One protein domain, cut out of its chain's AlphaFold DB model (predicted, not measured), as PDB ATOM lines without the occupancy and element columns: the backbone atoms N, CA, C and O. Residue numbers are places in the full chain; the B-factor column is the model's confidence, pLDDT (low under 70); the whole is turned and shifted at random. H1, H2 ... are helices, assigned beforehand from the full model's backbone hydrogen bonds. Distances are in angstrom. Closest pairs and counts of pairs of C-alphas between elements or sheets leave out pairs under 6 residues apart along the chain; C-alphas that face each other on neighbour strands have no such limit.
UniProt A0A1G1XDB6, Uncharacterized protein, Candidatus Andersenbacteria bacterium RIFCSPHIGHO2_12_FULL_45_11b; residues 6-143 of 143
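Overview. This is residues 6 to 143 of the 143 residues of an uncharacterized protein of Candidatus Andersenbacteria bacterium RIFCSPHIGHO2_12_FULL_45_11b (UniProt A0A1G1XDB6). Two helical hairpins stand one beyond the other along the longest axis: H4 and H5, with H2 crossing H4 and short H1 packed on it, then H6 and H7, with H3 near H6. H8 turns off from the end of H7, its far end near H1; the loop of residues 37 to 48 runs between the halves. The 138 printed residues have eight named helices, H1 to H8 in chain order, and no named strand: all helix. The whole is compact by its radius of gyration of the C-alphas, 16.4 A, yet elongated, 55 by 31 by 25 A.

Arrangement. H1, residues 6 to 9, touches H4, residues 49 to 65, closest at C-alphas 7 and 54, 4.0 A. H2, residues 12 to 28, touches residues 52 to 59 of H4 at a steep tilt of 66 degrees, opposite ways, C-alphas 15 and 55 being closest at 4.3 A. H4 and H5, residues 69 to 84, form a hairpin at a shallow tilt of 13 degrees, closest at C-alphas 60 and 72, 5.1 A. H6, residues 88 to 97, and H7, residues 102 to 122, form a hairpin that only just touches, with 3 pairs of C-alphas within 8 A, closest 96 and 105, 5.8 A. H7 and H8, residues 128 to 142, only just touch, with 3 such pairs, only at the corner, closest at C-alphas 120 and 128, 5.1 A. Every O i to N i+4 pair is within hydrogen-bond range in H4, H6, H7 and H8, against 12 of 13 in H2 and 8 of 12 in H5.

Along the chain. H1 begins at C-alpha 6, (-39.745, 13.567, 12.174). H2 and H5 each measure 24.8 A, H4 24.2 A, H7 29.6 A and H8 21.3 A. H3 is residues 30 to 36. H8 ends at C-alpha 142, (-44.142, 20.277, 8.610).

Size, cuts and confidence. The C-alphas of Lys 66 and Glu 103, 55.5 A apart, are the farthest pair. The printed part has no cut; the link H3 to H4 is long. Residue 35 and residues 118 to 143 are under 70 in pLDDT.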
ATOM      1  N   ILE A   6     -38.558  14.421  12.011       75.94
ATOM      2  CA  ILE A   6     -39.745  13.567  12.174       75.94
ATOM      3  C   ILE A   6     -39.667  12.721  13.448       75.94
ATOM      4  O   ILE A   6     -40.646  12.602  14.183       75.94
ATOM      5  N   SER A   7     -38.483  12.186  13.761       80.38
ATOM      6  CA  SER A   7     -38.257  11.367  14.961       80.38
ATOM      7  C   SER A   7     -38.590  12.105  16.264       80.38
ATOM      8  O   SER A   7     -39.060  11.495  17.225       80.38
ATOM      9  N   GLU A   8     -38.388  13.420  16.313       79.25
ATOM     10  CA  GLU A   8     -38.689  14.248  17.484       79.25
ATOM     11  C   GLU A   8     -40.200  14.447  17.660       79.25
ATOM     12  O   GLU A   8     -40.686  14.468  18.792       79.25
ATOM     13  N   LYS A   9     -40.941  14.490  16.550       85.44
ATOM     14  CA  LYS A   9     -42.370  14.811  16.502       85.44
ATOM     15  C   LYS A   9     -43.303  13.612  16.702       85.44
ATOM     16  O   LYS A   9     -44.435  13.797  17.140       85.44
ATOM     17  N   LEU A  10     -42.839  12.393  16.426       85.50
ATOM     18  CA  LEU A  10     -43.588  11.171  16.737       85.50
ATOM     19  C   LEU A  10     -43.667  10.953  18.252       85.50
ATOM     20  O   LEU A  10     -42.709  11.204  18.975       85.50
ATOM     21  N   THR A  11     -44.762  10.422  18.767       93.25
ATOM     22  CA  THR A  11     -44.802   9.816  20.104       93.25
ATOM     23  C   THR A  11     -44.097   8.456  20.092       93.25
ATOM     24  O   THR A  11     -43.812   7.886  19.037       93.25
ATOM     25  N   LEU A  12     -43.775   7.919  21.274       92.88
ATOM     26  CA  LEU A  12     -43.172   6.584  21.365       92.88
ATOM     27  C   LEU A  12     -44.135   5.495  20.865       92.88
ATOM     28  O   LEU A  12     -43.702   4.582  20.170       92.88
ATOM     29  N   ASP A  13     -45.428   5.626  21.167       92.62
ATOM     30  CA  ASP A  13     -46.457   4.671  20.746       92.62
ATOM     31  C   ASP A  13     -46.660   4.694  19.224       92.62
ATOM     32  O   ASP A  13     -46.766   3.637  18.597       92.62
ATOM     33  N   GLU A  14     -46.652   5.880  18.600       88.56
ATOM     34  CA  GLU A  14     -46.669   6.010  17.135       88.56
ATOM     35  C   GLU A  14     -45.441   5.341  16.511       88.56
ATOM     36  O   GLU A  14     -45.583   4.496  15.627       88.56
ATOM     37  N   ALA A  15     -44.240   5.657  17.009       93.81
ATOM     38  CA  ALA A  15     -43.003   5.074  16.498       93.81
ATOM     39  C   ALA A  15     -42.978   3.543  16.653       93.81
ATOM     40  O   ALA A  15     -42.597   2.832  15.725       93.81
ATOM     41  N   GLN A  16     -43.444   3.017  17.789       93.69
ATOM     42  CA  GLN A  16     -43.544   1.579  18.021       93.69
ATOM     43  C   GLN A  16     -44.529   0.910  17.057       93.69
ATOM     44  O   GLN A  16     -44.243  -0.172  16.541       93.69
ATOM     45  N   ASN A  17     -45.679   1.537  16.799       90.94
ATOM     46  CA  ASN A  17     -46.660   1.017  15.852       90.94
ATOM     47  C   ASN A  17     -46.112   0.987  14.423       90.94
ATOM     48  O   ASN A  17     -46.247  -0.039  13.758       90.94
ATOM     49  N   ILE A  18     -45.446   2.058  13.984       90.81
ATOM     50  CA  ILE A  18     -44.815   2.136  12.660       90.81
ATOM     51  C   ILE A  18     -43.722   1.069  12.520       90.81
ATOM     52  O   ILE A  18     -43.737   0.305  11.559       90.81
ATOM     53  N   VAL A  19     -42.820   0.940  13.503       93.94
ATOM     54  CA  VAL A  19     -41.752  -0.080  13.492       93.94
ATOM     55  C   VAL A  19     -42.322  -1.502  13.481       93.94
ATOM     56  O   VAL A  19     -41.770  -2.381  12.821       93.94
ATOM     57  N   ARG A  20     -43.442  -1.750  14.171       91.75
ATOM     58  CA  ARG A  20     -44.123  -3.053  14.134       91.75
ATOM     59  C   ARG A  20     -44.631  -3.379  12.730       91.75
ATOM     60  O   ARG A  20     -44.396  -4.482  12.250       91.75
ATOM     61  N   VAL A  21     -45.312  -2.434  12.085       89.06
ATOM     62  CA  VAL A  21     -45.809  -2.604  10.710       89.06
ATOM     63  C   VAL A  21     -44.645  -2.769   9.728       89.06
ATOM     64  O   VAL A  21     -44.705  -3.638   8.865       89.06
ATOM     65  N   TRP A  22     -43.559  -2.010   9.901       91.56
ATOM     66  CA  TRP A  22     -42.324  -2.173   9.129       91.56
ATOM     67  C   TRP A  22     -41.734  -3.583   9.255       91.56
ATOM     68  O   TRP A  22     -41.406  -4.202   8.246       91.56
ATOM     69  N   GLY A  23     -41.663  -4.128  10.472       89.44
ATOM     70  CA  GLY A  23     -41.219  -5.504  10.697       89.44
ATOM     71  C   GLY A  23     -42.083  -6.527   9.954       89.44
ATOM     72  O   GLY A  23     -41.551  -7.373   9.240       89.44
ATOM     73  N   THR A  24     -43.411  -6.402  10.036       85.88
ATOM     74  CA  THR A  24     -44.337  -7.267   9.282       85.88
ATOM     75  C   THR A  24     -44.162  -7.123   7.766       85.88
ATOM     76  O   THR A  24     -44.181  -8.116   7.045       85.88
ATOM     77  N   HIS A  25     -43.940  -5.908   7.262       86.94
ATOM     78  CA  HIS A  25     -43.638  -5.690   5.844       86.94
ATOM     79  C   HIS A  25     -42.356  -6.418   5.416       86.94
ATOM     80  O   HIS A  25     -42.328  -7.083   4.378       86.94
ATOM     81  N   LEU A  26     -41.300  -6.361   6.230       86.94
ATOM     82  CA  LEU A  26     -40.043  -7.058   5.953       86.94
ATOM     83  C   LEU A  26     -40.200  -8.583   5.898       86.94
ATOM     84  O   LEU A  26     -39.633  -9.210   5.006       86.94
ATOM     85  N   GLU A  27     -41.018  -9.173   6.772       83.44
ATOM     86  CA  GLU A  27     -41.300 -10.620   6.776       83.44
ATOM     87  C   GLU A  27     -41.926 -11.117   5.461       83.44
ATOM     88  O   GLU A  27     -41.757 -12.277   5.081       83.44
ATOM     89  N   HIS A  28     -42.616 -10.236   4.738       78.81
ATOM     90  CA  HIS A  28     -43.351 -10.582   3.524       78.81
ATOM     91  C   HIS A  28     -42.763  -9.985   2.234       78.81
ATOM     92  O   HIS A  28     -43.184 -10.360   1.139       78.81
ATOM     93  N   SER A  29     -41.771  -9.097   2.325       78.50
ATOM     94  CA  SER A  29     -41.211  -8.374   1.170       78.50
ATOM     95  C   SER A  29     -40.074  -9.105   0.444       78.50
ATOM     96  O   SER A  29     -39.538  -8.582  -0.531       78.50
ATOM     97  N   GLY A  30     -39.735 -10.341   0.834       72.12
ATOM     98  CA  GLY A  30     -38.635 -11.111   0.227       72.12
ATOM     99  C   GLY A  30     -38.734 -11.292  -1.297       72.12
ATOM    100  O   GLY A  30     -37.713 -11.370  -1.978       72.12
ATOM    101  N   GLY A  31     -39.949 -11.293  -1.860       72.81
ATOM    102  CA  GLY A  31     -40.162 -11.340  -3.311       72.81
ATOM    103  C   GLY A  31     -39.866 -10.022  -4.038       72.81
ATOM    104  O   GLY A  31     -39.536 -10.048  -5.222       72.81
ATOM    105  N   LEU A  32     -39.930  -8.875  -3.350       78.62
ATOM    106  CA  LEU A  32     -39.703  -7.563  -3.964       78.62
ATOM    107  C   LEU A  32     -38.257  -7.422  -4.441       78.62
ATOM    108  O   LEU A  32     -38.023  -7.014  -5.573       78.62
ATOM    109  N   MET A  33     -37.283  -7.848  -3.637       76.00
ATOM    110  CA  MET A  33     -35.874  -7.783  -4.034       76.00
ATOM    111  C   MET A  33     -35.576  -8.655  -5.266       76.00
ATOM    112  O   MET A  33     -34.735  -8.302  -6.085       76.00
ATOM    113  N   PHE A  34     -36.287  -9.774  -5.444       72.56
ATOM    114  CA  PHE A  34     -36.138 -10.610  -6.637       72.56
ATOM    115  C   PHE A  34     -36.703  -9.936  -7.896       72.56
ATOM    116  O   PHE A  34     -36.131 -10.063  -8.975       72.56
ATOM    117  N   LEU A  35     -37.819  -9.216  -7.759       68.75
ATOM    118  CA  LEU A  35     -38.494  -8.552  -8.874       68.75
ATOM    119  C   LEU A  35     -37.826  -7.230  -9.272       68.75
ATOM    120  O   LEU A  35     -37.761  -6.912 -10.455       68.75
ATOM    121  N   PHE A  36     -37.322  -6.479  -8.296       73.75
ATOM    122  CA  PHE A  36     -36.873  -5.095  -8.474       73.75
ATOM    123  C   PHE A  36     -35.376  -4.889  -8.207       73.75
ATOM    124  O   PHE A  36     -34.856  -3.785  -8.373       73.75
ATOM    125  N   GLY A  37     -34.661  -5.931  -7.772       76.62
ATOM    126  CA  GLY A  37     -33.265  -5.814  -7.361       76.62
ATOM    127  C   GLY A  37     -33.103  -4.794  -6.233       76.62
ATOM    128  O   GLY A  37     -33.776  -4.863  -5.207       76.62
ATOM    129  N   THR A  38     -32.208  -3.827  -6.438       78.50
ATOM    130  CA  THR A  38     -31.912  -2.740  -5.490       78.50
ATOM    131  C   THR A  38     -32.647  -1.439  -5.831       78.50
ATOM    132  O   THR A  38     -32.147  -0.354  -5.540       78.50
ATOM    133  N   SER A  39     -33.756  -1.497  -6.568       87.25
ATOM    134  CA  SER A  39     -34.520  -0.307  -6.972       87.25
ATOM    135  C   SER A  39     -36.011  -0.595  -6.906       87.25
ATOM    136  O   SER A  39     -36.710  -0.668  -7.913       87.25
ATOM    137  N   ILE A  40     -36.455  -0.824  -5.674       88.69
ATOM    138  CA  ILE A  40     -37.840  -1.102  -5.319       88.69
ATOM    139  C   ILE A  40     -38.606   0.231  -5.302       88.69
ATOM    140  O   ILE A  40     -38.108   1.187  -4.709       88.69
ATOM    141  N   PRO A  41     -39.796   0.326  -5.911       88.44
ATOM    142  CA  PRO A  41     -40.601   1.537  -5.825       88.44
ATOM    143  C   PRO A  41     -41.005   1.861  -4.382       88.44
ATOM    144  O   PRO A  41     -41.476   0.986  -3.648       88.44
ATOM    145  N   GLU A  42     -40.864   3.123  -3.990       89.69
ATOM    146  CA  GLU A  42     -41.294   3.651  -2.691       89.69
ATOM    147  C   GLU A  42     -42.786   3.448  -2.415       89.69
ATOM    148  O   GLU A  42     -43.161   3.222  -1.266       89.69
ATOM    149  N   SER A  43     -43.646   3.451  -3.438       85.38
ATOM    150  CA  SER A  43     -45.084   3.182  -3.265       85.38
ATOM    151  C   SER A  43     -45.416   1.772  -2.770       85.38
ATOM    152  O   SER A  43     -46.563   1.503  -2.409       85.38
ATOM    153  N   LEU A  44     -44.436   0.864  -2.729       85.50
ATOM    154  CA  LEU A  44     -44.593  -0.458  -2.124       85.50
ATOM    155  C   LEU A  44     -44.300  -0.471  -0.620       85.50
ATOM    156  O   LEU A  44     -44.473  -1.513   0.012       85.50
ATOM    157  N   LEU A  45     -43.852   0.644  -0.037       87.19
ATOM    158  CA  LEU A  45     -43.649   0.761   1.403       87.19
ATOM    159  C   LEU A  45     -44.979   0.926   2.153       87.19
ATOM    160  O   LEU A  45     -45.935   1.485   1.621       87.19
ATOM    161  N   PRO A  46     -45.045   0.502   3.427       83.94
ATOM    162  CA  PRO A  46     -46.220   0.724   4.271       83.94
ATOM    163  C   PRO A  46     -46.355   2.175   4.754       83.94
ATOM    164  O   PRO A  46     -47.447   2.598   5.128       83.94
ATOM    165  N   TYR A  47     -45.251   2.928   4.761       86.50
ATOM    166  CA  TYR A  47     -45.182   4.344   5.113       86.50
ATOM    167  C   TYR A  47     -44.113   5.043   4.264       86.50
ATOM    168  O   TYR A  47     -43.168   4.377   3.834       86.50
ATOM    169  N   PRO A  48     -44.207   6.369   4.076       87.06
ATOM    170  CA  PRO A  48     -43.123   7.162   3.503       87.06
ATOM    171  C   PRO A  48     -41.772   6.911   4.201       87.06
ATOM    172  O   PRO A  48     -41.724   6.676   5.416       87.06
ATOM    173  N   ILE A  49     -40.671   6.935   3.436       89.50
ATOM    174  CA  ILE A  49     -39.317   6.603   3.934       89.50
ATOM    175  C   ILE A  49     -38.939   7.453   5.146       89.50
ATOM    176  O   ILE A  49     -38.365   6.954   6.112       89.50
ATOM    177  N   ASP A  50     -39.259   8.737   5.104       88.38
ATOM    178  CA  ASP A  50     -38.955   9.716   6.138       88.38
ATOM    179  C   ASP A  50     -39.685   9.413   7.465       88.38
ATOM    180  O   ASP A  50     -39.079   9.507   8.539       88.38
ATOM    181  N   ILE A  51     -40.937   8.947   7.405       89.19
ATOM    182  CA  ILE A  51     -41.710   8.445   8.551       89.19
ATOM    183  C   ILE A  51     -41.116   7.150   9.099       89.19
ATOM    184  O   ILE A  51     -40.933   7.036  10.315       89.19
ATOM    185  N   LEU A  52     -40.772   6.194   8.229       92.38
ATOM    186  CA  LEU A  52     -40.118   4.945   8.641       92.38
ATOM    187  C   LEU A  52     -38.800   5.236   9.353       92.38
ATOM    188  O   LEU A  52     -38.582   4.781  10.477       92.38
ATOM    189  N   GLN A  53     -37.951   6.054   8.737       93.06
ATOM    190  CA  GLN A  53     -36.661   6.431   9.289       93.06
ATOM    191  C   GLN A  53     -36.826   7.219  10.593       93.06
ATOM    192  O   GLN A  53     -36.109   6.964  11.560       93.06
ATOM    193  N   GLY A  54     -37.800   8.129  10.677       92.69
ATOM    194  CA  GLY A  54     -38.129   8.847  11.907       92.69
ATOM    195  C   GLY A  54     -38.543   7.916  13.052       92.69
ATOM    196  O   GLY A  54     -38.050   8.062  14.176       92.69
ATOM    197  N   ALA A  55     -39.401   6.935  12.771       94.38
ATOM    198  CA  ALA A  55     -39.867   5.955  13.747       94.38
ATOM    199  C   ALA A  55     -38.745   5.012  14.210       94.38
ATOM    200  O   ALA A  55     -38.588   4.802  15.417       94.38
ATOM    201  N   ILE A  56     -37.932   4.503  13.277       95.69
ATOM    202  CA  ILE A  56     -36.760   3.664  13.565       95.69
ATOM    203  C   ILE A  56     -35.795   4.416  14.486       95.69
ATOM    204  O   ILE A  56     -35.526   3.948  15.593       95.69
ATOM    205  N   ASN A  57     -35.388   5.633  14.112       94.56
ATOM    206  CA  ASN A  57     -34.478   6.460  14.912       94.56
ATOM    207  C   ASN A  57     -35.029   6.746  16.326       94.56
ATOM    208  O   ASN A  57     -34.277   6.737  17.307       94.56
ATOM    209  N   LYS A  58     -36.343   6.988  16.468       95.00
ATOM    210  CA  LYS A  58     -36.961   7.210  17.786       95.00
ATOM    211  C   LYS A  58     -36.913   5.949  18.656       95.00
ATOM    212  O   LYS A  58     -36.582   6.036  19.842       95.00
ATOM    213  N   MET A  59     -37.209   4.785  18.078       96.75
ATOM    214  CA  MET A  59     -37.159   3.506  18.791       96.75
ATOM    215  C   MET A  59     -35.727   3.079  19.136       96.75
ATOM    216  O   MET A  59     -35.498   2.566  20.233       96.75
ATOM    217  N   GLU A  60     -34.756   3.347  18.264       95.25
ATOM    218  CA  GLU A  60     -33.329   3.141  18.536       95.25
ATOM    219  C   GLU A  60     -32.870   3.949  19.745       95.25
ATOM    220  O   GLU A  60     -32.299   3.388  20.681       95.25
ATOM    221  N   ALA A  61     -33.170   5.252  19.777       94.62
ATOM    222  CA  ALA A  61     -32.811   6.119  20.898       94.62
ATOM    223  C   ALA A  61     -33.425   5.625  22.221       94.62
ATOM    224  O   ALA A  61     -32.752   5.603  23.258       94.62
ATOM    225  N   PHE A  62     -34.682   5.173  22.184       95.75
ATOM    226  CA  PHE A  62     -35.357   4.589  23.340       95.75
ATOM    227  C   PHE A  62     -34.691   3.295  23.827       95.75
ATOM    228  O   PHE A  62     -34.458   3.138  25.029       95.75
ATOM    229  N   TYR A  63     -34.364   2.364  22.925       97.31
ATOM    230  CA  TYR A  63     -33.702   1.111  23.293       97.31
ATOM    231  C   TYR A  63     -32.262   1.316  23.758       97.31
ATOM    232  O   TYR A  63     -31.845   0.675  24.725       97.31
ATOM    233  N   TYR A  64     -31.543   2.259  23.152       96.00
ATOM    234  CA  TYR A  64     -30.212   2.662  23.585       96.00
ATOM    235  C   TYR A  64     -30.233   3.192  25.024       96.00
ATOM    236  O   TYR A  64     -29.464   2.727  25.863       96.00
ATOM    237  N   GLY A  65     -31.180   4.081  25.355       96.00
ATOM    238  CA  GLY A  65     -31.358   4.604  26.716       96.00
ATOM    239  C   GLY A  65     -31.708   3.539  27.766       96.00
ATOM    240  O   GLY A  65     -31.513   3.766  28.958       96.00
ATOM    241  N   LYS A  66     -32.188   2.365  27.337       96.94
ATOM    242  CA  LYS A  66     -32.481   1.204  28.194       96.94
ATOM    243  C   LYS A  66     -31.368   0.148  28.222       96.94
ATOM    244  O   LYS A  66     -31.549  -0.878  28.872       96.94
ATOM    245  N   GLY A  67     -30.256   0.358  27.513       96.62
ATOM    246  CA  GLY A  67     -29.172  -0.626  27.397       96.62
ATOM    247  C   GLY A  67     -29.540  -1.874  26.581       96.62
ATOM    248  O   GLY A  67     -28.902  -2.914  26.721       96.62
ATOM    249  N   LEU A  68     -30.577  -1.806  25.737       97.44
ATOM    250  CA  LEU A  68     -31.052  -2.927  24.917       97.44
ATOM    251  C   LEU A  68     -30.330  -2.956  23.561       97.44
ATOM    252  O   LEU A  68     -30.950  -2.780  22.512       97.44
ATOM    253  N   HIS A  69     -29.011  -3.161  23.589       95.12
ATOM    254  CA  HIS A  69     -28.139  -3.054  22.411       95.12
ATOM    255  C   HIS A  69     -28.510  -4.008  21.267       95.12
ATOM    256  O   HIS A  69     -28.452  -3.600  20.112       95.12
ATOM    257  N   ASP A  70     -28.979  -5.221  21.569       96.25
ATOM    258  CA  ASP A  70     -29.422  -6.173  20.539       96.25
ATOM    259  C   ASP A  70     -30.600  -5.627  19.721       96.25
ATOM    260  O   ASP A  70     -30.675  -5.827  18.511       96.25
ATOM    261  N   LYS A  71     -31.509  -4.888  20.370       95.00
ATOM    262  CA  LYS A  71     -32.650  -4.266  19.687       95.00
ATOM    263  C   LYS A  71     -32.239  -3.059  18.858       95.00
ATOM    264  O   LYS A  71     -32.824  -2.841  17.807       95.00
ATOM    265  N   VAL A  72     -31.262  -2.284  19.333       95.62
ATOM    266  CA  VAL A  72     -30.688  -1.174  18.556       95.62
ATOM    267  C   VAL A  72     -30.062  -1.724  17.282       95.62
ATOM    268  O   VAL A  72     -30.437  -1.301  16.198       95.62
ATOM    269  N   ARG A  73     -29.207  -2.744  17.409       94.81
ATOM    270  CA  ARG A  73     -28.559  -3.380  16.263       94.81
ATOM    271  C   ARG A  73     -29.567  -3.940  15.258       94.81
ATOM    272  O   ARG A  73     -29.388  -3.757  14.061       94.81
ATOM    273  N   LEU A  74     -30.627  -4.599  15.732       93.56
ATOM    274  CA  LEU A  74     -31.685  -5.103  14.854       93.56
ATOM    275  C   LEU A  74     -32.342  -3.970  14.049       93.56
ATOM    276  O   LEU A  74     -32.583  -4.127  12.857       93.56
ATOM    277  N   LEU A  75     -32.630  -2.833  14.688       95.00
ATOM    278  CA  LEU A  75     -33.216  -1.683  14.003       95.00
ATOM    279  C   LEU A  75     -32.262  -1.102  12.953       95.00
ATOM    280  O   LEU A  75     -32.687  -0.942  11.810       95.00
ATOM    281  N   GLU A  76     -30.985  -0.921  13.298       92.56
ATOM    282  CA  GLU A  76     -29.945  -0.438  12.376       92.56
ATOM    283  C   GLU A  76     -29.797  -1.364  11.151       92.56
ATOM    284  O   GLU A  76     -29.701  -0.900  10.013       92.56
ATOM    285  N   GLU A  77     -29.840  -2.686  11.357       90.56
ATOM    286  CA  GLU A  77     -29.795  -3.680  10.273       90.56
ATOM    287  C   GLU A  77     -31.009  -3.555   9.335       90.56
ATOM    288  O   GLU A  77     -30.864  -3.690   8.119       90.56
ATOM    289  N   THR A  78     -32.197  -3.248   9.871       90.75
ATOM    290  CA  THR A  78     -33.399  -3.030   9.050       90.75
ATOM    291  C   THR A  78     -33.457  -1.651   8.394       90.75
ATOM    292  O   THR A  78     -34.040  -1.532   7.319       90.75
ATOM    293  N   GLU A  79     -32.848  -0.617   8.988       91.00
ATOM    294  CA  GLU A  79     -32.780   0.732   8.408       91.00
ATOM    295  C   GLU A  79     -32.054   0.699   7.057       91.00
ATOM    296  O   GLU A  79     -32.475   1.346   6.100       91.00
ATOM    297  N   MET A  80     -31.009  -0.128   6.942       87.88
ATOM    298  CA  MET A  80     -30.268  -0.317   5.693       87.88
ATOM    299  C   MET A  80     -31.167  -0.780   4.536       87.88
ATOM    300  O   MET A  80     -30.938  -0.378   3.393       87.88
ATOM    301  N   SER A  81     -32.223  -1.552   4.807       88.00
ATOM    302  CA  SER A  81     -33.184  -1.982   3.783       88.00
ATOM    303  C   SER A  81     -33.971  -0.819   3.176       88.00
ATOM    304  O   SER A  81     -34.452  -0.948   2.057       88.00
ATOM    305  N   LEU A  82     -34.078   0.337   3.843       90.31
ATOM    306  CA  LEU A  82     -34.708   1.521   3.244       90.31
ATOM    307  C   LEU A  82     -33.928   2.026   2.024       90.31
ATOM    308  O   LEU A  82     -34.523   2.582   1.110       90.31
ATOM    309  N   THR A  83     -32.617   1.769   1.953       88.94
ATOM    310  CA  THR A  83     -31.768   2.211   0.830       88.94
ATOM    311  C   THR A  83     -32.048   1.486  -0.488       88.94
ATOM    312  O   THR A  83     -31.574   1.922  -1.534       88.94
ATOM    313  N   THR A  84     -32.803   0.382  -0.461       88.88
ATOM    314  CA  THR A  84     -33.219  -0.326  -1.681       88.88
ATOM    315  C   THR A  84     -34.463   0.277  -2.317       88.88
ATOM    316  O   THR A  84     -34.799  -0.101  -3.440       88.88
ATOM    317  N   TYR A  85     -35.164   1.156  -1.594       90.38
ATOM    318  CA  TYR A  85     -36.350   1.842  -2.079       90.38
ATOM    319  C   TYR A  85     -35.945   3.176  -2.704       90.38
ATOM    320  O   TYR A  85     -35.135   3.913  -2.144       90.38
ATOM    321  N   VAL A  86     -36.472   3.439  -3.893       91.00
ATOM    322  CA  VAL A  86     -36.228   4.650  -4.682       91.00
ATOM    323  C   VAL A  86     -37.559   5.194  -5.184       91.00
ATOM    324  O   VAL A  86     -38.573   4.487  -5.134       91.00
ATOM    325  N   SER A  87     -37.567   6.419  -5.714       89.75
ATOM    326  CA  SER A  87     -38.792   6.978  -6.286       89.75
ATOM    327  C   SER A  87     -39.372   6.043  -7.351       89.75
ATOM    328  O   SER A  87     -38.644   5.353  -8.069       89.75
ATOM    329  N   ASP A  88     -40.697   6.017  -7.465       86.31
ATOM    330  CA  ASP A  88     -41.387   5.161  -8.434       86.31
ATOM    331  C   ASP A  88     -40.886   5.393  -9.867       86.31
ATOM    332  O   ASP A  88     -40.718   4.443 -10.632       86.31
ATOM    333  N   GLU A  89     -40.590   6.647 -10.213       87.19
ATOM    334  CA  GLU A  89     -40.017   7.033 -11.505       87.19
ATOM    335  C   GLU A  89     -38.615   6.442 -11.698       87.19
ATOM    336  O   GLU A  89     -38.343   5.837 -12.735       87.19
ATOM    337  N   GLU A  90     -37.743   6.537 -10.688       89.62
ATOM    338  CA  GLU A  90     -36.395   5.965 -10.746       89.62
ATOM    339  C   GLU A  90     -36.435   4.433 -10.840       89.62
ATOM    340  O   GLU A  90     -35.670   3.832 -11.602       89.62
ATOM    341  N   ALA A  91     -37.334   3.788 -10.090       87.94
ATOM    342  CA  ALA A  91     -37.530   2.345 -10.145       87.94
ATOM    343  C   ALA A  91     -37.957   1.904 -11.554       87.94
ATOM    344  O   ALA A  91     -37.376   0.966 -12.109       87.94
ATOM    345  N   ILE A  92     -38.918   2.609 -12.158       83.81
ATOM    346  CA  ILE A  92     -39.376   2.362 -13.530       83.81
ATOM    347  C   ILE A  92     -38.234   2.565 -14.532       83.81
ATOM    348  O   ILE A  92     -37.999   1.686 -15.363       83.81
ATOM    349  N   ASP A  93     -37.485   3.664 -14.444       86.00
ATOM    350  CA  ASP A  93     -36.388   3.967 -15.369       86.00
ATOM    351  C   ASP A  93     -35.289   2.898 -15.324       86.00
ATOM    352  O   ASP A  93     -34.844   2.387 -16.365       86.00
ATOM    353  N   LYS A  94     -34.880   2.485 -14.119       84.50
ATOM    354  CA  LYS A  94     -33.898   1.408 -13.939       84.50
ATOM    355  C   LYS A  94     -34.422   0.076 -14.458       84.50
ATOM    356  O   LYS A  94     -33.685  -0.651 -15.135       84.50
ATOM    357  N   PHE A  95     -35.694  -0.224 -14.219       78.75
ATOM    358  CA  PHE A  95     -36.327  -1.428 -14.736       78.75
ATOM    359  C   PHE A  95     -36.348  -1.436 -16.273       78.75
ATOM    360  O   PHE A  95     -35.889  -2.394 -16.890       78.75
ATOM    361  N   ILE A  96     -36.770  -0.340 -16.912       80.69
ATOM    362  CA  ILE A  96     -36.767  -0.176 -18.376       80.69
ATOM    363  C   ILE A  96     -35.354  -0.349 -18.944       80.69
ATOM    364  O   ILE A  96     -35.184  -0.984 -19.988       80.69
ATOM    365  N   SER A  97     -34.331   0.183 -18.273       81.31
ATOM    366  CA  SER A  97     -32.942   0.064 -18.730       81.31
ATOM    367  C   SER A  97     -32.404  -1.375 -18.695       81.31
ATOM    368  O   SER A  97     -31.476  -1.703 -19.434       81.31
ATOM    369  N   SER A  98     -33.021  -2.248 -17.892       77.25
ATOM    370  CA  SER A  98     -32.584  -3.634 -17.687       77.25
ATOM    371  C   SER A  98     -33.004  -4.587 -18.814       77.25
ATOM    372  O   SER A  98     -32.482  -5.698 -18.904       77.25
ATOM    373  N   PHE A  99     -33.912  -4.171 -19.707       80.50
ATOM    374  CA  PHE A  99     -34.432  -5.020 -20.782       80.50
ATOM    375  C   PHE A  99     -34.254  -4.376 -22.155       80.50
ATOM    376  O   PHE A  99     -34.536  -3.202 -22.360       80.50
ATOM    377  N   SER A 100     -33.841  -5.166 -23.146       81.62
ATOM    378  CA  SER A 100     -33.657  -4.699 -24.526       81.62
ATOM    379  C   SER A 100     -34.937  -4.771 -25.372       81.62
ATOM    380  O   SER A 100     -35.079  -4.018 -26.335       81.62
ATOM    381  N   ASN A 101     -35.908  -5.607 -25.004       87.62
ATOM    382  CA  ASN A 101     -37.153  -5.798 -25.753       87.62
ATOM    383  C   ASN A 101     -38.204  -4.732 -25.385       87.62
ATOM    384  O   ASN A 101     -38.572  -4.611 -24.220       87.62
ATOM    385  N   SER A 102     -38.681  -3.948 -26.358       85.31
ATOM    386  CA  SER A 102     -39.627  -2.842 -26.130       85.31
ATOM    387  C   SER A 102     -41.040  -3.294 -25.745       85.31
ATOM    388  O   SER A 102     -41.651  -2.672 -24.882       85.31
ATOM    389  N   GLU A 103     -41.545  -4.380 -26.334       83.69
ATOM    390  CA  GLU A 103     -42.869  -4.932 -26.002       83.69
ATOM    391  C   GLU A 103     -42.880  -5.505 -24.583       83.69
ATOM    392  O   GLU A 103     -43.791  -5.247 -23.800       83.69
ATOM    393  N   PHE A 104     -41.814  -6.216 -24.215       79.25
ATOM    394  CA  PHE A 104     -41.651  -6.736 -22.861       79.25
ATOM    395  C   PHE A 104     -41.532  -5.608 -21.829       79.25
ATOM    396  O   PHE A 104     -42.176  -5.665 -20.786       79.25
ATOM    397  N   ARG A 105     -40.771  -4.547 -22.138       81.50
ATOM    398  CA  ARG A 105     -40.686  -3.346 -21.290       81.50
ATOM    399  C   ARG A 105     -42.060  -2.744 -21.024       81.50
ATOM    400  O   ARG A 105     -42.375  -2.468 -19.874       81.50
ATOM    401  N   LYS A 106     -42.868  -2.565 -22.072       82.12
ATOM    402  CA  LYS A 106     -44.208  -1.988 -21.953       82.12
ATOM    403  C   LYS A 106     -45.101  -2.820 -21.028       82.12
ATOM    404  O   LYS A 106     -45.646  -2.271 -20.078       82.12
ATOM    405  N   LEU A 107     -45.183  -4.133 -21.261       80.56
ATOM    406  CA  LEU A 107     -45.994  -5.041 -20.439       80.56
ATOM    407  C   LEU A 107     -45.556  -5.053 -18.973       80.56
ATOM    408  O   LEU A 107     -46.392  -5.090 -18.074       80.56
ATOM    409  N   MET A 108     -44.247  -5.010 -18.721       77.25
ATOM    410  CA  MET A 108     -43.739  -4.980 -17.355       77.25
ATOM    411  C   MET A 108     -44.035  -3.651 -16.664       77.25
ATOM    412  O   MET A 108     -44.482  -3.674 -15.527       77.25
ATOM    413  N   VAL A 109     -43.845  -2.505 -17.328       81.31
ATOM    414  CA  VAL A 109     -44.188  -1.192 -16.750       81.31
ATOM    415  C   VAL A 109     -45.677  -1.117 -16.407       81.31
ATOM    416  O   VAL A 109     -46.017  -0.706 -15.302       81.31
ATOM    417  N   GLU A 110     -46.554  -1.568 -17.306       82.69
ATOM    418  CA  GLU A 110     -47.999  -1.640 -17.046       82.69
ATOM    419  C   GLU A 110     -48.299  -2.542 -15.834       82.69
ATOM    420  O   GLU A 110     -48.989  -2.126 -14.905       82.69
ATOM    421  N   GLY A 111     -47.699  -3.737 -15.775       79.25
ATOM    422  CA  GLY A 111     -47.858  -4.651 -14.639       79.25
ATOM    423  C   GLY A 111     -47.317  -4.099 -13.311       79.25
ATOM    424  O   GLY A 111     -47.888  -4.366 -12.251       79.25
ATOM    425  N   LEU A 112     -46.242  -3.308 -13.349       76.06
ATOM    426  CA  LEU A 112     -45.690  -2.621 -12.181       76.06
ATOM    427  C   LEU A 112     -46.652  -1.558 -11.658       76.06
ATOM    428  O   LEU A 112     -46.969  -1.564 -10.471       76.06
ATOM    429  N   GLN A 113     -47.168  -0.710 -12.544       79.62
ATOM    430  CA  GLN A 113     -48.153   0.316 -12.198       79.62
ATOM    431  C   GLN A 113     -49.436  -0.302 -11.632       79.62
ATOM    432  O   GLN A 113     -49.965   0.167 -10.621       79.62
ATOM    433  N   ASP A 114     -49.905  -1.400 -12.229       79.69
ATOM    434  CA  ASP A 114     -51.053  -2.150 -11.722       79.69
ATOM    435  C   ASP A 114     -50.774  -2.756 -10.344       79.69
ATOM    436  O   ASP A 114     -51.642  -2.718  -9.469       79.69
ATOM    437  N   THR A 115     -49.563  -3.268 -10.113       75.62
ATOM    438  CA  THR A 115     -49.146  -3.795  -8.806       75.62
ATOM    439  C   THR A 115     -49.121  -2.693  -7.751       75.62
ATOM    440  O   THR A 115     -49.711  -2.875  -6.689       75.62
ATOM    441  N   GLN A 116     -48.516  -1.539  -8.043       73.69
ATOM    442  CA  GLN A 116     -48.481  -0.380  -7.140       73.69
ATOM    443  C   GLN A 116     -49.897   0.088  -6.787       73.69
ATOM    444  O   GLN A 116     -50.241   0.269  -5.617       73.69
ATOM    445  N   LYS A 117     -50.762   0.208  -7.798       74.38
ATOM    446  CA  LYS A 117     -52.159   0.603  -7.618       74.38
ATOM    447  C   LYS A 117     -52.944  -0.415  -6.796       74.38
ATOM    448  O   LYS A 117     -53.687  -0.029  -5.896       74.38
ATOM    449  N   ASN A 118     -52.795  -1.705  -7.090       69.44
ATOM    450  CA  ASN A 118     -53.472  -2.768  -6.355       69.44
ATOM    451  C   ASN A 118     -52.990  -2.814  -4.903       69.44
ATOM    452  O   ASN A 118     -53.807  -2.902  -3.994       69.44
ATOM    453  N   GLN A 119     -51.689  -2.655  -4.675       68.62
ATOM    454  CA  GLN A 119     -51.118  -2.601  -3.339       68.62
ATOM    455  C   GLN A 119     -51.687  -1.431  -2.523       68.62
ATOM    456  O   GLN A 119     -52.091  -1.632  -1.383       68.62
ATOM    457  N   ALA A 120     -51.816  -0.243  -3.117       65.06
ATOM    458  CA  ALA A 120     -52.423   0.911  -2.451       65.06
ATOM    459  C   ALA A 120     -53.932   0.739  -2.170       65.06
ATOM    460  O   ALA A 120     -54.452   1.304  -1.210       65.06
ATOM    461  N   GLN A 121     -54.650  -0.016  -3.012       64.38
ATOM    462  CA  GLN A 121     -56.113  -0.147  -2.948       64.38
ATOM    463  C   GLN A 121     -56.602  -1.365  -2.154       64.38
ATOM    464  O   GLN A 121     -57.622  -1.280  -1.474       64.38
ATOM    465  N   ASN A 122     -55.901  -2.494  -2.253       60.75
ATOM    466  CA  ASN A 122     -56.331  -3.798  -1.738       60.75
ATOM    467  C   ASN A 122     -55.214  -4.543  -0.982       60.75
ATOM    468  O   ASN A 122     -55.396  -5.708  -0.622       60.75
ATOM    469  N   GLY A 123     -54.040  -3.928  -0.814       56.84
ATOM    470  CA  GLY A 123     -52.819  -4.608  -0.404       56.84
ATOM    471  C   GLY A 123     -52.855  -5.193   1.007       56.84
ATOM    472  O   GLY A 123     -53.331  -4.585   1.959       56.84
ATOM    473  N   PHE A 124     -52.255  -6.378   1.141       53.56
ATOM    474  CA  PHE A 124     -52.000  -7.059   2.418       53.56
ATOM    475  C   PHE A 124     -50.749  -6.520   3.151       53.56
ATOM    476  O   PHE A 124     -50.538  -6.864   4.311       53.56
ATOM    477  N   LEU A 125     -49.908  -5.711   2.476       53.34
ATOM    478  CA  LEU A 125     -48.627  -5.176   2.999       53.34
ATOM    479  C   LEU A 125     -48.625  -3.652   3.177       53.34
ATOM    480  O   LEU A 125     -47.800  -3.127   3.915       53.34
ATOM    481  N   VAL A 126     -49.546  -2.948   2.514       57.38
ATOM    482  CA  VAL A 126     -49.712  -1.493   2.604       57.38
ATOM    483  C   VAL A 126     -51.186  -1.235   2.874       57.38
ATOM    484  O   VAL A 126     -52.036  -1.514   2.036       57.38
ATOM    485  N   ASP A 127     -51.499  -0.739   4.067       61.78
ATOM    486  CA  ASP A 127     -52.853  -0.305   4.399       61.78
ATOM    487  C   ASP A 127     -53.030   1.125   3.871       61.78
ATOM    488  O   ASP A 127     -52.482   2.081   4.424       61.78
ATOM    489  N   GLY A 128     -53.792   1.278   2.783       57.31
ATOM    490  CA  GLY A 128     -54.021   2.574   2.139       57.31
ATOM    491  C   GLY A 128     -54.619   3.635   3.071       57.31
ATOM    492  O   GLY A 128     -54.360   4.824   2.900       57.31
ATOM    493  N   LYS A 129     -55.353   3.236   4.120       61.41
ATOM    494  CA  LYS A 129     -55.854   4.171   5.136       61.41
ATOM    495  C   LYS A 129     -54.726   4.656   6.047       61.41
ATOM    496  O   LYS A 129     -54.704   5.831   6.404       61.41
ATOM    497  N   LEU A 130     -53.798   3.774   6.420       61.41
ATOM    498  CA  LEU A 130     -52.599   4.142   7.181       61.41
ATOM    499  C   LEU A 130     -51.661   5.037   6.364       61.41
ATOM    500  O   LEU A 130     -51.118   5.989   6.922       61.41
ATOM    501  N   TRP A 131     -51.515   4.782   5.064       62.25
ATOM    502  CA  TRP A 131     -50.700   5.606   4.169       62.25
ATOM    503  C   TRP A 131     -51.217   7.049   4.084       62.25
ATOM    504  O   TRP A 131     -50.468   7.993   4.337       62.25
ATOM    505  N   GLU A 132     -52.515   7.232   3.828       66.31
ATOM    506  CA  GLU A 132     -53.124   8.567   3.740       66.31
ATOM    507  C   GLU A 132     -53.136   9.304   5.091       66.31
ATOM    508  O   GLU A 132     -52.843  10.497   5.147       66.31
ATOM    509  N   LEU A 133     -53.376   8.595   6.204       63.69
ATOM    510  CA  LEU A 133     -53.238   9.177   7.548       63.69
ATOM    511  C   LEU A 133     -51.803   9.636   7.832       63.69
ATOM    512  O   LEU A 133     -51.599  10.648   8.496       63.69
ATOM    513  N   SER A 134     -50.812   8.909   7.324       60.06
ATOM    514  CA  SER A 134     -49.401   9.241   7.534       60.06
ATOM    515  C   SER A 134     -48.960  10.426   6.688       60.06
ATOM    516  O   SER A 134     -48.219  11.261   7.189       60.06
ATOM    517  N   LYS A 135     -49.460  10.560   5.453       66.06
ATOM    518  CA  LYS A 135     -49.251  11.767   4.636       66.06
ATOM    519  C   LYS A 135     -49.840  13.012   5.289       66.06
ATOM    520  O   LYS A 135     -49.124  13.991   5.468       66.06
ATOM    521  N   ALA A 136     -51.099  12.943   5.723       66.81
ATOM    522  CA  ALA A 136     -51.726  14.037   6.463       66.81
ATOM    523  C   ALA A 136     -50.932  14.380   7.734       66.81
ATOM    524  O   ALA A 136     -50.750  15.547   8.072       66.81
ATOM    525  N   ARG A 137     -50.382  13.361   8.408       57.50
ATOM    526  CA  ARG A 137     -49.519  13.567   9.568       57.50
ATOM    527  C   ARG A 137     -48.204  14.256   9.203       57.50
ATOM    528  O   ARG A 137     -47.804  15.141   9.942       57.50
ATOM    529  N   ILE A 138     -47.539  13.907   8.100       60.16
ATOM    530  CA  ILE A 138     -46.333  14.620   7.635       60.16
ATOM    531  C   ILE A 138     -46.648  16.102   7.416       60.16
ATOM    532  O   ILE A 138     -45.931  16.951   7.935       60.16
ATOM    533  N   GLU A 139     -47.757  16.417   6.746       69.62
ATOM    534  CA  GLU A 139     -48.173  17.803   6.496       69.62
ATOM    535  C   GLU A 139     -48.441  18.582   7.797       69.62
ATOM    536  O   GLU A 139     -48.055  19.744   7.911       69.62
ATOM    537  N   GLU A 140     -49.047  17.948   8.809       62.41
ATOM    538  CA  GLU A 140     -49.193  18.530  10.156       62.41
ATOM    539  C   GLU A 140     -47.851  18.717  10.864       62.41
ATOM    540  O   GLU A 140     -47.676  19.655  11.640       62.41
ATOM    541  N   LEU A 141     -46.920  17.788  10.653       48.12
ATOM    542  CA  LEU A 141     -45.603  17.844  11.257       48.12
ATOM    543  C   LEU A 141     -44.717  18.888  10.576       48.12
ATOM    544  O   LEU A 141     -43.785  19.345  11.220       48.12
ATOM    545  N   GLU A 142     -44.944  19.271   9.325       55.81
ATOM    546  CA  GLU A 142     -44.142  20.277   8.610       55.81
ATOM    547  C   GLU A 142     -44.592  21.733   8.839       55.81
ATOM    548  O   GLU A 142     -43.843  22.652   8.492       55.81
ATOM    549  N   GLN A 143     -45.756  21.947   9.463       51.66
ATOM    550  CA  GLN A 143     -46.249  23.254   9.934       51.66
ATOM    551  C   GLN A 143     -45.662  23.648  11.299       51.66
ATOM    552  O   GLN A 143     -45.514  24.872  11.524       51.66
TER     553      GLN A 143